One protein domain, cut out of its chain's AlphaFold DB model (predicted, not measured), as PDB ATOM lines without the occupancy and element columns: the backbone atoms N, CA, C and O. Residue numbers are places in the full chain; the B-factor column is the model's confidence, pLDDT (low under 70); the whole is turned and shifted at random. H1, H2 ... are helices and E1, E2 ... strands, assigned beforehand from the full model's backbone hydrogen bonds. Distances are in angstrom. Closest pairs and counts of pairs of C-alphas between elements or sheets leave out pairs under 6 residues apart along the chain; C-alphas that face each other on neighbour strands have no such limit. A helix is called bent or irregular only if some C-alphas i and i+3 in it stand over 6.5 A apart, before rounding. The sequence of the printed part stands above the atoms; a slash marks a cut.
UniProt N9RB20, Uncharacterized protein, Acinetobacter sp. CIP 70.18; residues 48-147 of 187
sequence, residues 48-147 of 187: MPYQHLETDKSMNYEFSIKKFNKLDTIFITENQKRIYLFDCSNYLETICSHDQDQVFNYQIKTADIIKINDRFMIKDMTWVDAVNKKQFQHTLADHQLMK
ATOM      1  N   MET A  48     -29.452 -10.002 -96.511       80.69
ATOM      2  CA  MET A  48     -30.886  -9.755 -96.617       80.69
ATOM      3  C   MET A  48     -31.162  -8.262 -96.444       80.69
ATOM      4  O   MET A  48     -30.593  -7.657 -95.530       80.69
ATOM      5  N   PRO A  49     -32.043  -7.663 -97.265       84.56
ATOM      6  CA  PRO A  49     -32.608  -6.366 -96.926       84.56
ATOM      7  C   PRO A  49     -33.329  -6.499 -95.582       84.56
ATOM      8  O   PRO A  49     -34.018  -7.495 -95.349       84.56
ATOM      9  N   TYR A  50     -33.118  -5.542 -94.681       88.19
ATOM     10  CA  TYR A  50     -33.717  -5.591 -93.352       88.19
ATOM     11  C   TYR A  50     -34.721  -4.470 -93.138       88.19
ATOM     12  O   TYR A  50     -35.866  -4.744 -92.791       88.19
ATOM     13  N   GLN A  51     -34.311  -3.223 -93.361       91.50
ATOM     14  CA  GLN A  51     -35.197  -2.085 -93.171       91.50
ATOM     15  C   GLN A  51     -34.805  -0.927 -94.079       91.50
ATOM     16  O   GLN A  51     -33.628  -0.594 -94.179       91.50
ATOM     17  N   HIS A  52     -35.812  -0.305 -94.683       93.06
ATOM     18  CA  HIS A  52     -35.694   0.993 -95.331       93.06
ATOM     19  C   HIS A  52     -36.225   2.063 -94.372       93.06
ATOM     20  O   HIS A  52     -37.333   1.928 -93.849       93.06
ATOM     21  N   LEU A  53     -35.424   3.090 -94.109       92.44
ATOM     22  CA  LEU A  53     -35.797   4.268 -93.334       92.44
ATOM     23  C   LEU A  53     -35.942   5.436 -94.304       92.44
ATOM     24  O   LEU A  53     -35.011   5.719 -95.051       92.44
ATOM     25  N   GLU A  54     -37.071   6.131 -94.256       93.56
ATOM     26  CA  GLU A  54     -37.319   7.334 -95.047       93.56
ATOM     27  C   GLU A  54     -37.966   8.389 -94.155       93.56
ATOM     28  O   GLU A  54     -38.970   8.120 -93.495       93.56
ATOM     29  N   THR A  55     -37.363   9.576 -94.096       89.00
ATOM     30  CA  THR A  55     -37.920  10.685 -93.320       89.00
ATOM     31  C   THR A  55     -39.015  11.380 -94.111       89.00
ATOM     32  O   THR A  55     -38.782  11.878 -95.214       89.00
ATOM     33  N   ASP A  56     -40.193  11.483 -93.503       88.00
ATOM     34  CA  ASP A  56     -41.358  12.166 -94.053       88.00
ATOM     35  C   ASP A  56     -42.014  13.093 -93.010       88.00
ATOM     36  O   ASP A  56     -41.405  13.479 -92.011       88.00
ATOM     37  N   LYS A  57     -43.263  13.515 -93.245       79.00
ATOM     38  CA  LYS A  57     -43.991  14.414 -92.329       79.00
ATOM     39  C   LYS A  57     -44.333  13.781 -90.971       79.00
ATOM     40  O   LYS A  57     -44.654  14.515 -90.041       79.00
ATOM     41  N   SER A  58     -44.336  12.456 -90.875       82.44
ATOM     42  CA  SER A  58     -44.764  11.670 -89.711       82.44
ATOM     43  C   SER A  58     -43.613  10.946 -89.010       82.44
ATOM     44  O   SER A  58     -43.676  10.710 -87.802       82.44
ATOM     45  N   MET A  59     -42.555  10.631 -89.752       86.88
ATOM     46  CA  MET A  59     -41.403   9.874 -89.283       86.88
ATOM     47  C   MET A  59     -40.148  10.707 -89.494       86.88
ATOM     48  O   MET A  59     -39.745  10.939 -90.628       86.88
ATOM     49  N   ASN A  60     -39.526  11.159 -88.405       90.25
ATOM     50  CA  ASN A  60     -38.250  11.861 -88.467       90.25
ATOM     51  C   ASN A  60     -37.126  10.949 -87.982       90.25
ATOM     52  O   ASN A  60     -37.106  10.544 -86.814       90.25
ATOM     53  N   TYR A  61     -36.185  10.655 -88.875       92.81
ATOM     54  CA  TYR A  61     -34.988   9.901 -88.548       92.81
ATOM     55  C   TYR A  61     -33.789  10.834 -88.433       92.81
ATOM     56  O   TYR A  61     -33.465  11.594 -89.345       92.81
ATOM     57  N   GLU A  62     -33.091  10.738 -87.311       91.69
ATOM     58  CA  GLU A  62     -31.883  11.513 -87.037       91.69
ATOM     59  C   GLU A  62     -30.759  10.577 -86.628       91.69
ATOM     60  O   GLU A  62     -31.006   9.539 -86.003       91.69
ATOM     61  N   PHE A  63     -29.520  10.963 -86.919       90.94
ATOM     62  CA  PHE A  63     -28.368  10.326 -86.304       90.94
ATOM     63  C   PHE A  63     -27.426  11.317 -85.637       90.94
ATOM     64  O   PHE A  63     -27.349  12.495 -85.982       90.94
ATOM     65  N   SER A  64     -26.699  10.794 -84.659       88.69
ATOM     66  CA  SER A  64     -25.601  11.485 -83.992       88.69
ATOM     67  C   SER A  64     -24.457  10.510 -83.760       88.69
ATOM     68  O   SER A  64     -24.685   9.310 -83.592       88.69
ATOM     69  N   ILE A  65     -23.234  11.024 -83.728       88.62
ATOM     70  CA  ILE A  65     -22.053  10.233 -83.398       88.62
ATOM     71  C   ILE A  65     -21.649  10.563 -81.972       88.62
ATOM     72  O   ILE A  65     -21.417  11.719 -81.627       88.62
ATOM     73  N   LYS A  66     -21.619   9.542 -81.115       86.62
ATOM     74  CA  LYS A  66     -21.289   9.692 -79.695       86.62
ATOM     75  C   LYS A  66     -20.403   8.545 -79.244       86.62
ATOM     76  O   LYS A  66     -20.517   7.426 -79.743       86.62
ATOM     77  N   LYS A  67     -19.570   8.800 -78.235       86.88
ATOM     78  CA  LYS A  67     -18.812   7.738 -77.569       86.88
ATOM     79  C   LYS A  67     -19.743   6.824 -76.780       86.88
ATOM     80  O   LYS A  67     -20.451   7.271 -75.881       86.88
ATOM     81  N   PHE A  68     -19.682   5.530 -77.070       84.81
ATOM     82  CA  PHE A  68     -20.378   4.470 -76.351       84.81
ATOM     83  C   PHE A  68     -19.414   3.312 -76.112       84.81
ATOM     84  O   PHE A  68     -18.763   2.836 -77.035       84.81
ATOM     85  N   ASN A  69     -19.267   2.874 -74.858       86.12
ATOM     86  CA  ASN A  69     -18.310   1.821 -74.488       86.12
ATOM     87  C   ASN A  69     -16.883   2.045 -75.037       86.12
ATOM     88  O   ASN A  69     -16.226   1.104 -75.473       86.12
ATOM     89  N   LYS A  70     -16.388   3.291 -74.972       85.50
ATOM     90  CA  LYS A  70     -15.062   3.731 -75.463       85.50
ATOM     91  C   LYS A  70     -14.889   3.748 -76.991       85.50
ATOM     92  O   LYS A  70     -13.792   4.065 -77.441       85.50
ATOM     93  N   LEU A  71     -15.932   3.459 -77.764       85.62
ATOM     94  CA  LEU A  71     -15.918   3.488 -79.227       85.62
ATOM     95  C   LEU A  71     -16.833   4.597 -79.744       85.62
ATOM     96  O   LEU A  71     -17.886   4.858 -79.158       85.62
ATOM     97  N   ASP A  72     -16.450   5.242 -80.840       88.00
ATOM     98  CA  ASP A  72     -17.347   6.162 -81.537       88.00
ATOM     99  C   ASP A  72     -18.448   5.348 -82.223       88.00
ATOM    100  O   ASP A  72     -18.195   4.340 -82.882       88.00
ATOM    101  N   THR A  73     -19.697   5.734 -81.982       89.38
ATOM    102  CA  THR A  73     -20.876   4.963 -82.380       89.38
ATOM    103  C   THR A  73     -21.891   5.888 -83.032       89.38
ATOM    104  O   THR A  73     -22.182   6.964 -82.511       89.38
ATOM    105  N   ILE A  74     -22.462   5.443 -84.147       91.62
ATOM    106  CA  ILE A  74     -23.591   6.075 -84.824       91.62
ATOM    107  C   ILE A  74     -24.869   5.656 -84.096       91.62
ATOM    108  O   ILE A  74     -25.227   4.476 -84.064       91.62
ATOM    109  N   PHE A  75     -25.566   6.626 -83.521       91.56
ATOM    110  CA  PHE A  75     -26.875   6.455 -82.903       91.56
ATOM    111  C   PHE A  75     -27.941   6.906 -83.887       91.56
ATOM    112  O   PHE A  75     -28.005   8.099 -84.160       91.56
ATOM    113  N   ILE A  76     -28.797   5.996 -84.360       92.38
ATOM    114  CA  ILE A  76     -29.981   6.369 -85.149       92.38
ATOM    115  C   ILE A  76     -31.198   6.416 -84.232       92.38
ATOM    116  O   ILE A  76     -31.458   5.485 -83.458       92.38
ATOM    117  N   THR A  77     -31.950   7.506 -84.334       91.44
ATOM    118  CA  THR A  77     -33.194   7.739 -83.608       91.44
ATOM    119  C   THR A  77     -34.353   7.939 -84.572       91.44
ATOM    120  O   THR A  77     -34.193   8.562 -85.615       91.44
ATOM    121  N   GLU A  78     -35.512   7.419 -84.196       92.12
ATOM    122  CA  GLU A  78     -36.807   7.640 -84.826       92.12
ATOM    123  C   GLU A  78     -37.642   8.468 -83.856       92.12
ATOM    124  O   GLU A  78     -37.882   8.033 -82.726       92.12
ATOM    125  N   ASN A  79     -38.061   9.669 -84.254       88.06
ATOM    126  CA  ASN A  79     -38.855  10.560 -83.406       88.06
ATOM    127  C   ASN A  79     -38.253  10.691 -81.985       88.06
ATOM    128  O   ASN A  79     -38.954  10.582 -80.980       88.06
ATOM    129  N   GLN A  80     -36.923  10.866 -81.913       82.50
ATOM    130  CA  GLN A  80     -36.097  10.953 -80.693       82.50
ATOM    131  C   GLN A  80     -35.938   9.655 -79.875       82.50
ATOM    132  O   GLN A  80     -35.215   9.637 -78.877       82.50
ATOM    133  N   LYS A  81     -36.539   8.535 -80.292       88.12
ATOM    134  CA  LYS A  81     -36.318   7.216 -79.683       88.12
ATOM    135  C   LYS A  81     -35.206   6.481 -80.417       88.12
ATOM    136  O   LYS A  81     -35.242   6.327 -81.629       88.12
ATOM    137  N   ARG A  82     -34.199   6.000 -79.686       86.81
ATOM    138  CA  ARG A  82     -33.087   5.232 -80.270       86.81
ATOM    139  C   ARG A  82     -33.581   3.903 -80.841       86.81
ATOM    140  O   ARG A  82     -34.142   3.105 -80.094       86.81
ATOM    141  N   ILE A  83     -33.254   3.643 -82.106       91.56
ATOM    142  CA  ILE A  83     -33.605   2.405 -82.815       91.56
ATOM    143  C   ILE A  83     -32.384   1.588 -83.261       91.56
ATOM    144  O   ILE A  83     -32.458   0.363 -83.255       91.56
ATOM    145  N   TYR A  84     -31.236   2.223 -83.542       91.94
ATOM    146  CA  TYR A  84     -30.005   1.512 -83.920       91.94
ATOM    147  C   TYR A  84     -28.729   2.084 -83.302       91.94
ATOM    148  O   TYR A  84     -28.657   3.259 -82.933       91.94
ATOM    149  N   LEU A  85     -27.716   1.214 -83.233       92.00
ATOM    150  CA  LEU A  85     -26.339   1.511 -82.850       92.00
ATOM    151  C   LEU A  85     -25.387   0.837 -83.837       92.00
ATOM    152  O   LEU A  85     -25.428  -0.386 -83.980       92.00
ATOM    153  N   PHE A  86     -24.518   1.618 -84.475       90.38
ATOM    154  CA  PHE A  86     -23.489   1.102 -85.379       90.38
ATOM    155  C   PHE A  86     -22.106   1.588 -84.961       90.38
ATOM    156  O   PHE A  86     -21.922   2.764 -84.664       90.38
ATOM    157  N   ASP A  87     -21.131   0.684 -84.953       87.56
ATOM    158  CA  ASP A  87     -19.725   1.023 -84.720       87.56
ATOM    159  C   ASP A  87     -19.180   1.858 -85.893       87.56
ATOM    160  O   ASP A  87     -19.370   1.489 -87.056       87.56
ATOM    161  N   CYS A  88     -18.491   2.962 -85.593       87.62
ATOM    162  CA  CYS A  88     -17.866   3.821 -86.595       87.62
ATOM    163  C   CYS A  88     -16.698   3.175 -87.352       87.62
ATOM    164  O   CYS A  88     -16.303   3.709 -88.387       87.62
ATOM    165  N   SER A  89     -16.155   2.039 -86.900       84.31
ATOM    166  CA  SER A  89     -14.988   1.383 -87.509       84.31
ATOM    167  C   SER A  89     -15.127   1.150 -89.016       84.31
ATOM    168  O   SER A  89     -14.142   1.210 -89.746       84.31
ATOM    169  N   ASN A  90     -16.351   0.900 -89.492       81.88
ATOM    170  CA  ASN A  90     -16.633   0.617 -90.903       81.88
ATOM    171  C   ASN A  90     -17.020   1.867 -91.707       81.88
ATOM    172  O   ASN A  90     -17.288   1.763 -92.901       81.88
ATOM    173  N   TYR A  91     -17.069   3.034 -91.063       86.38
ATOM    174  CA  TYR A  91     -17.610   4.269 -91.631       86.38
ATOM    175  C   TYR A  91     -16.677   5.475 -91.467       86.38
ATOM    176  O   TYR A  91     -17.095   6.599 -91.741       86.38
ATOM    177  N   LEU A  92     -15.422   5.262 -91.056       83.94
ATOM    178  CA  LEU A  92     -14.436   6.319 -90.770       83.94
ATOM    179  C   LEU A  92     -14.211   7.291 -91.938       83.94
ATOM    180  O   LEU A  92     -13.987   8.475 -91.722       83.94
ATOM    181  N   GLU A  93     -14.291   6.807 -93.177       82.75
ATOM    182  CA  GLU A  93     -14.083   7.629 -94.379       82.75
ATOM    183  C   GLU A  93     -15.364   8.322 -94.872       82.75
ATOM    184  O   GLU A  93     -15.323   9.098 -95.823       82.75
ATOM    185  N   THR A  94     -16.521   8.029 -94.268       85.38
ATOM    186  CA  THR A  94     -17.827   8.500 -94.754       85.38
ATOM    187  C   THR A  94     -18.682   9.058 -93.622       85.38
ATOM    188  O   THR A  94     -18.569  10.238 -93.306       85.38
ATOM    189  N   ILE A  95     -19.534   8.232 -93.004       86.81
ATOM    190  CA  ILE A  95     -20.478   8.674 -91.973       86.81
ATOM    191  C   ILE A  95     -19.725   9.202 -90.750       86.81
ATOM    192  O   ILE A  95     -20.137  10.211 -90.204       86.81
ATOM    193  N   CYS A  96     -18.615   8.573 -90.354       86.75
ATOM    194  CA  CYS A  96     -17.821   8.947 -89.179       86.75
ATOM    195  C   CYS A  96     -16.522   9.689 -89.522       86.75
ATOM    196  O   CYS A  96     -15.509   9.505 -88.841       86.75
ATOM    197  N   SER A  97     -16.527  10.502 -90.579       82.12
ATOM    198  CA  SER A  97     -15.377  11.351 -90.889       82.12
ATOM    199  C   SER A  97     -15.155  12.412 -89.802       82.12
ATOM    200  O   SER A  97     -16.091  12.872 -89.147       82.12
ATOM    201  N   HIS A  98     -13.888  12.778 -89.582       60.16
ATOM    202  CA  HIS A  98     -13.433  13.620 -88.464       60.16
ATOM    203  C   HIS A  98     -13.997  15.056 -88.439       60.16
ATOM    204  O   HIS A  98     -13.834  15.736 -87.430       60.16
ATOM    205  N   ASP A  99     -14.686  15.495 -89.495       59.34
ATOM    206  CA  ASP A  99     -15.247  16.850 -89.620       59.34
ATOM    207  C   ASP A  99     -16.684  16.976 -89.080       59.34
ATOM    208  O   ASP A  99     -17.307  18.031 -89.203       59.34
ATOM    209  N   GLN A 100     -17.250  15.912 -88.504       60.66
ATOM    210  CA  GLN A 100     -18.558  16.003 -87.860       60.66
ATOM    211  C   GLN A 100     -18.410  16.597 -86.458       60.66
ATOM    212  O   GLN A 100     -18.126  15.888 -85.489       60.66
ATOM    213  N   ASP A 101     -18.603  17.915 -86.358       57.03
ATOM    214  CA  ASP A 101     -18.736  18.618 -85.084       57.03
ATOM    215  C   ASP A 101     -19.729  17.863 -84.188       57.03
ATOM    216  O   ASP A 101     -20.893  17.663 -84.541       57.03
ATOM    217  N   GLN A 102     -19.254  17.433 -83.015       54.31
ATOM    218  CA  GLN A 102     -19.890  16.475 -82.091       54.31
ATOM    219  C   GLN A 102     -21.258  16.909 -81.515       54.31
ATOM    220  O   GLN A 102     -21.767  16.295 -80.575       54.31
ATOM    221  N   VAL A 103     -21.853  17.985 -82.030       54.78
ATOM    222  CA  VAL A 103     -22.964  18.717 -81.414       54.78
ATOM    223  C   VAL A 103     -24.234  18.713 -82.273       54.78
ATOM    224  O   VAL A 103     -25.310  18.994 -81.745       54.78
ATOM    225  N   PHE A 104     -24.172  18.344 -83.557       63.41
ATOM    226  CA  PHE A 104     -25.338  18.433 -84.444       63.41
ATOM    227  C   PHE A 104     -25.998  17.073 -84.705       63.41
ATOM    228  O   PHE A 104     -25.342  16.087 -85.037       63.41
ATOM    229  N   ASN A 105     -27.329  17.032 -84.572       70.94
ATOM    230  CA  ASN A 105     -28.134  15.925 -85.079       70.94
ATOM    231  C   ASN A 105     -28.253  16.084 -86.598       70.94
ATOM    232  O   ASN A 105     -28.768  17.091 -87.089       70.94
ATOM    233  N   TYR A 106     -27.783  15.091 -87.340       87.25
ATOM    234  CA  TYR A 106     -27.956  15.029 -88.784       87.25
ATOM    235  C   TYR A 106     -29.302  14.386 -89.100       87.25
ATOM    236  O   TYR A 106     -29.647  13.344 -88.539       87.25
ATOM    237  N   GLN A 107     -30.053  14.985 -90.019       91.00
ATOM    238  CA  GLN A 107     -31.341  14.448 -90.433       91.00
ATOM    239  C   GLN A 107     -31.134  13.448 -91.567       91.00
ATOM    240  O   GLN A 107     -30.599  13.785 -92.626       91.00
ATOM    241  N   ILE A 108     -31.566  12.212 -91.353       93.00
ATOM    242  CA  ILE A 108     -31.555  11.169 -92.374       93.00
ATOM    243  C   ILE A 108     -32.669  11.486 -93.366       93.00
ATOM    244  O   ILE A 108     -33.787  11.770 -92.953       93.00
ATOM    245  N   LYS A 109     -32.387  11.440 -94.667       94.25
ATOM    246  CA  LYS A 109     -33.423  11.454 -95.707       94.25
ATOM    247  C   LYS A 109     -33.852  10.031 -96.018       94.25
ATOM    248  O   LYS A 109     -35.021   9.705 -95.869       94.25
ATOM    249  N   THR A 110     -32.882   9.195 -96.377       95.12
ATOM    250  CA  THR A 110     -33.078   7.760 -96.583       95.12
ATOM    251  C   THR A 110     -31.939   6.968 -95.957       95.12
ATOM    252  O   THR A 110     -30.797   7.435 -95.932       95.12
ATOM    253  N   ALA A 111     -32.223   5.769 -95.460       93.94
ATOM    254  CA  ALA A 111     -31.203   4.804 -95.076       93.94
ATOM    255  C   ALA A 111     -31.678   3.370 -95.319       93.94
ATOM    256  O   ALA A 111     -32.747   2.974 -94.863       93.94
ATOM    257  N   ASP A 112     -30.845   2.577 -95.978       93.75
ATOM    258  CA  ASP A 112     -31.044   1.149 -96.167       93.75
ATOM    259  C   ASP A 112     -30.179   0.373 -95.185       93.75
ATOM    260  O   ASP A 112     -28.946   0.380 -95.250       93.75
ATOM    261  N   ILE A 113     -30.840  -0.340 -94.281       92.50
ATOM    262  CA  ILE A 113     -30.209  -1.261 -93.348       92.50
ATOM    263  C   ILE A 113     -30.313  -2.669 -93.920       92.50
ATOM    264  O   ILE A 113     -31.399  -3.177 -94.222       92.50
ATOM    265  N   ILE A 114     -29.169  -3.333 -94.027       90.19
ATOM    266  CA  ILE A 114     -29.071  -4.737 -94.416       90.19
ATOM    267  C   ILE A 114     -28.656  -5.588 -93.225       90.19
ATOM    268  O   ILE A 114     -27.958  -5.140 -92.313       90.19
ATOM    269  N   LYS A 115     -29.070  -6.850 -93.255       86.69
ATOM    270  CA  LYS A 115     -28.628  -7.870 -92.316       86.69
ATOM    271  C   LYS A 115     -27.661  -8.813 -93.018       86.69
ATOM    272  O   LYS A 115     -27.987  -9.404 -94.047       86.69
ATOM    273  N   ILE A 116     -26.479  -8.966 -92.434       78.75
ATOM    274  CA  ILE A 116     -25.448  -9.900 -92.878       78.75
ATOM    275  C   ILE A 116     -25.206 -10.871 -91.734       78.75
ATOM    276  O   ILE A 116     -24.609 -10.514 -90.715       78.75
ATOM    277  N   ASN A 117     -25.685 -12.105 -91.894       75.12
ATOM    278  CA  ASN A 117     -25.751 -13.083 -90.806       75.12
ATOM    279  C   ASN A 117     -26.470 -12.480 -89.584       75.12
ATOM    280  O   ASN A 117     -27.648 -12.159 -89.679       75.12
ATOM    281  N   ASP A 118     -25.766 -12.271 -88.471       75.88
ATOM    282  CA  ASP A 118     -26.336 -11.750 -87.221       75.88
ATOM    283  C   ASP A 118     -26.047 -10.257 -86.990       75.88
ATOM    284  O   ASP A 118     -26.277  -9.746 -85.897       75.88
ATOM    285  N   ARG A 119     -25.516  -9.541 -87.992       80.81
ATOM    286  CA  ARG A 119     -25.130  -8.127 -87.870       80.81
ATOM    287  C   ARG A 119     -25.950  -7.237 -88.795       80.81
ATOM    288  O   ARG A 119     -26.174  -7.589 -89.951       80.81
ATOM    289  N   PHE A 120     -26.344  -6.073 -88.288       88.31
ATOM    290  CA  PHE A 120     -26.941  -5.004 -89.083       88.31
ATOM    291  C   PHE A 120     -25.857  -4.068 -89.598       88.31
ATOM    292  O   PHE A 120     -24.906  -3.766 -88.875       88.31
ATOM    293  N   MET A 121     -26.008  -3.604 -90.832       89.56
ATOM    294  CA  MET A 121     -25.116  -2.630 -91.449       89.56
ATOM    295  C   MET A 121     -25.928  -1.603 -92.225       89.56
ATOM    296  O   MET A 121     -26.938  -1.945 -92.838       89.56
ATOM    297  N   ILE A 122     -25.454  -0.362 -92.222       91.75
ATOM    298  CA  ILE A 122     -25.922   0.684 -93.128       91.75
ATOM    299  C   ILE A 122     -25.310   0.388 -94.500       91.75
ATOM    300  O   ILE A 122     -24.084   0.362 -94.618       91.75
ATOM    301  N   LYS A 123     -26.155   0.099 -95.493       91.19
ATOM    302  CA  LYS A 123     -25.747  -0.113 -96.885       91.19
ATOM    303  C   LYS A 123     -25.718   1.214 -97.622       91.19
ATOM    304  O   LYS A 123     -24.682   1.605 -98.134       91.19
ATOM    305  N   ASP A 124     -26.844   1.904 -97.635       93.25
ATOM    306  CA  ASP A 124     -26.997   3.192 -98.290       93.25
ATOM    307  C   ASP A 124     -27.580   4.170 -97.286       93.25
ATOM    308  O   ASP A 124     -28.404   3.801 -96.453       93.25
ATOM    309  N   MET A 125     -27.121   5.413 -97.316       93.88
ATOM    310  CA  MET A 125     -27.638   6.445 -96.437       93.88
ATOM    311  C   MET A 125     -27.444   7.811 -97.065       93.88
ATOM    312  O   MET A 125     -26.340   8.167 -97.469       93.88
ATOM    313  N   THR A 126     -28.511   8.597 -97.109       94.31
ATOM    314  CA  THR A 126     -28.460  10.012 -97.459       94.31
ATOM    315  C   THR A 126     -28.913  10.832 -96.268       94.31
ATOM    316  O   THR A 126     -29.889  10.503 -95.593       94.31
ATOM    317  N   TRP A 127     -28.192  11.907 -95.984       92.75
ATOM    318  CA  TRP A 127     -28.513  12.773 -94.861       92.75
ATOM    319  C   TRP A 127     -28.195  14.221 -95.169       92.75
ATOM    320  O   TRP A 127     -27.468  14.539 -96.111       92.75
ATOM    321  N   VAL A 128     -28.775  15.103 -94.371       89.88
ATOM    322  CA  VAL A 128     -28.504  16.529 -94.411       89.88
ATOM    323  C   VAL A 128     -28.067  17.007 -93.044       89.88
ATOM    324  O   VAL A 128     -28.580  16.590 -92.005       89.88
ATOM    325  N   ASP A 129     -27.107  17.911 -93.059       84.62
ATOM    326  CA  ASP A 129     -26.769  18.701 -91.889       84.62
ATOM    327  C   ASP A 129     -27.921  19.665 -91.584       84.62
ATOM    328  O   ASP A 129     -28.420  20.389 -92.456       84.62
ATOM    329  N   ALA A 130     -28.391  19.631 -90.337       73.75
ATOM    330  CA  ALA A 130     -29.545  20.403 -89.904       73.75
ATOM    331  C   ALA A 130     -29.321  21.921 -90.016       73.75
ATOM    332  O   ALA A 130     -30.296  22.651 -90.228       73.75
ATOM    333  N   VAL A 131     -28.070  22.382 -89.923       76.81
ATOM    334  CA  VAL A 131     -27.666  23.791 -89.893       76.81
ATOM    335  C   VAL A 131     -27.361  24.304 -91.295       76.81
ATOM    336  O   VAL A 131     -28.034  25.215 -91.773       76.81
ATOM    337  N   ASN A 132     -26.376  23.720 -91.980       80.31
ATOM    338  CA  ASN A 132     -25.907  24.233 -93.276       80.31
ATOM    339  C   ASN A 132     -26.673  23.643 -94.480       80.31
ATOM    340  O   ASN A 132     -26.431  24.044 -95.617       80.31
ATOM    341  N   LYS A 133     -27.598  22.699 -94.236       82.00
ATOM    342  CA  LYS A 133     -28.414  22.000 -95.248       82.00
ATOM    343  C   LYS A 133     -27.601  21.277 -96.325       82.00
ATOM    344  O   LYS A 133     -28.155  20.885 -97.354       82.00
ATOM    345  N   LYS A 134     -26.304  21.055 -96.097       85.12
ATOM    346  CA  LYS A 134     -25.452  20.289 -97.000       85.12
ATOM    347  C   LYS A 134     -25.897  18.834 -96.981       85.12
ATOM    348  O   LYS A 134     -26.092  18.248 -95.918       85.12
ATOM    349  N   GLN A 135     -26.068  18.275 -98.172       88.81
ATOM    350  CA  GLN A 135     -26.423  16.876 -98.350       88.81
ATOM    351  C   GLN A 135     -25.166  16.019 -98.462       88.81
ATOM    352  O   GLN A 135     -24.212  16.373 -99.155       88.81
ATOM    353  N   PHE A 136     -25.212  14.873 -97.801       90.44
ATOM    354  CA  PHE A 136     -24.175  13.860 -97.790       90.44
ATOM    355  C   PHE A 136     -24.780  12.510 -98.165       90.44
ATOM    356  O   PHE A 136     -25.988  12.286 -98.027       90.44
ATOM    357  N   GLN A 137     -23.925  11.618 -98.651       91.81
ATOM    358  CA  GLN A 137     -24.315  10.277 -99.043       91.81
ATOM    359  C   GLN A 137     -23.214   9.284 -98.694       91.81
ATOM    360  O   GLN A 137     -22.024   9.562 -98.836       91.81
ATOM    361  N   HIS A 138     -23.648   8.106 -98.273       90.44
ATOM    362  CA  HIS A 138     -22.845   6.914 -98.117       90.44
ATOM    363  C   HIS A 138     -23.499   5.797 -98.922       90.44
ATOM    364  O   HIS A 138     -24.711   5.604 -98.838       90.44
ATOM    365  N   THR A 139     -22.678   5.057 -99.657       90.31
ATOM    366  CA  THR A 139     -23.064   3.811-100.313       90.31
ATOM    367  C   THR A 139     -21.938   2.819-100.102       90.31
ATOM    368  O   THR A 139     -20.799   3.047-100.513       90.31
ATOM    369  N   LEU A 140     -22.259   1.724 -99.430       85.19
ATOM    370  CA  LEU A 140     -21.347   0.636 -99.161       85.19
ATOM    371  C   LEU A 140     -21.285  -0.254-100.398       85.19
ATOM    372  O   LEU A 140     -22.251  -0.932-100.748       85.19
ATOM    373  N   ALA A 141     -20.137  -0.258-101.068       78.19
ATOM    374  CA  ALA A 141     -19.974  -1.063-102.265       78.19
ATOM    375  C   ALA A 141     -19.893  -2.563-101.927       78.19
ATOM    376  O   ALA A 141     -19.263  -2.965-100.945       78.19
ATOM    377  N   ASP A 142     -20.443  -3.413-102.797       70.25
ATOM    378  CA  ASP A 142     -20.484  -4.873-102.601       70.25
ATOM    379  C   ASP A 142     -19.091  -5.500-102.390       70.25
ATOM    380  O   ASP A 142     -18.925  -6.457-101.635       70.25
ATOM    381  N   HIS A 143     -18.042  -4.934-102.990       66.50
ATOM    382  CA  HIS A 143     -16.672  -5.410-102.782       66.50
ATOM    383  C   HIS A 143     -16.103  -5.026-101.400       66.50
ATOM    384  O   HIS A 143     -15.280  -5.755-100.848       66.50
ATOM    385  N   GLN A 144     -16.539  -3.906-100.811       66.56
ATOM    386  CA  GLN A 144     -16.167  -3.515 -99.444       66.56
ATOM    387  C   GLN A 144     -16.886  -4.400 -98.417       66.56
ATOM    388  O   GLN A 144     -16.277  -4.810 -97.429       66.56
ATOM    389  N   LEU A 145     -18.133  -4.787 -98.711       68.62
ATOM    390  CA  LEU A 145     -18.880  -5.813 -97.977       68.62
ATOM    391  C   LEU A 145     -18.118  -7.148 -97.924       68.62
ATOM    392  O   LEU A 145     -18.010  -7.753 -96.856       68.62
ATOM    393  N   MET A 146     -17.527  -7.574 -99.045       62.09
ATOM    394  CA  MET A 146     -16.707  -8.792 -99.098       62.09
ATOM    395  C   MET A 146     -15.379  -8.652 -98.339       62.09
ATOM    396  O   MET A 146     -14.997  -9.567 -97.610       62.09
ATOM    397  N   LYS A 147     -14.699  -7.499 -98.413       61.78
ATOM    398  CA  LYS A 147     -13.448  -7.256 -97.665       61.78
ATOM    399  C   LYS A 147     -13.639  -7.262 -96.145       61.78
ATOM    400  O   LYS A 147     -12.805  -7.816 -95.428       61.78
TER     401      LYS A 147
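What this domain is: This is residues 48 to 147 of the 187 residues of an uncharacterized protein of Acinetobacter sp. CIP 70.18 (UniProt N9RB20). One twisted sheet is folded into two wings with crossed strands: E1, E5, E6 and E7 make one wing, E2, E3 and E4 the other, and they join where E2 pairs with the first residues of the bent strand E5. The unnamed link of residues 88 to 105 runs past the open side between the wings, and the short helix H1 sits at one end, beyond E7. The printed part has 100 residues, with seven named strands, E1 to E7, followed along the chain by one named helix, H1; the strands make one branched sheet whose neighbour pairs, E1 and E5, E2 and E3, E2 and E5, E3 and E4, E5 and E6, and E6 and E7, are antiparallel, and the class is mostly strand. The whole is compact, with a radius of gyration of the C-alphas of 13.0 A, and rounded, spanning 36 by 30 by 25 A.

How they stand to each other: E5, residues 106 to 116, has three neighbours and bends by 82 degrees at residue 109. On one side of it lie E1, residues 48 to 54, beside residues 109 to 115, and E2, residues 61 to 68, beside residues 106 to 108. N 53 and O 111 of E1 and E5 are 2.8 A apart, and N 108 and O 61 of E5 and E2 are 2.8 A apart, within hydrogen-bond range. On the other side lies E6, residues 119 to 129, a hairpin with E5, with N 112 and O 124 at 2.8 A. E6 and E7, residues 135 to 139, form a hairpin, with N 127 and O 136 at 3.0 A. E5, E6 and E7 are a meander, each strand the antiparallel neighbour of the one before. E2, E3, residues 71 to 78, and E4, residues 81 to 87, are another, with N 64 and O 75 at 3.0 A and N 74 and O 86 at 2.8 A. E2 to E5 form a Greek key, a meander of three whose first strand is the antiparallel neighbour of the fourth. The closest C-alphas of E4 and E6, those of Phe 86 and Met 121, are 7.3 A apart. H1, residues 142 to 147, is only just not on the sheet, with 4 pairs of C-alphas within 10 A; in it every O i to N i+4 pair is within hydrogen-bond range.

Where its parts are: E1 begins at C-alpha 48, (-30.886, -9.755, -96.617), and is 18.3 A long. E2 spans 19.8 A, E3 22.0 A and E4 18.4 A. E5 spans 25.4 A from C-alpha 106 at (-27.956, 15.029, -88.784), and E6 27.2 A. E7 spans 13.6 A, and H1 ends at C-alpha 147, (-13.448, -7.256, -97.665).

The domain as a whole: The two C-alphas farthest apart, those of Lys 57 and Lys 147, are 37.8 A apart. The printed part has no cut. The link from E4 to E5, with 18 residues, is long. The mean pLDDT of the printed part is 84.2, with residues 98 to 104 and 143 to 147 under 70.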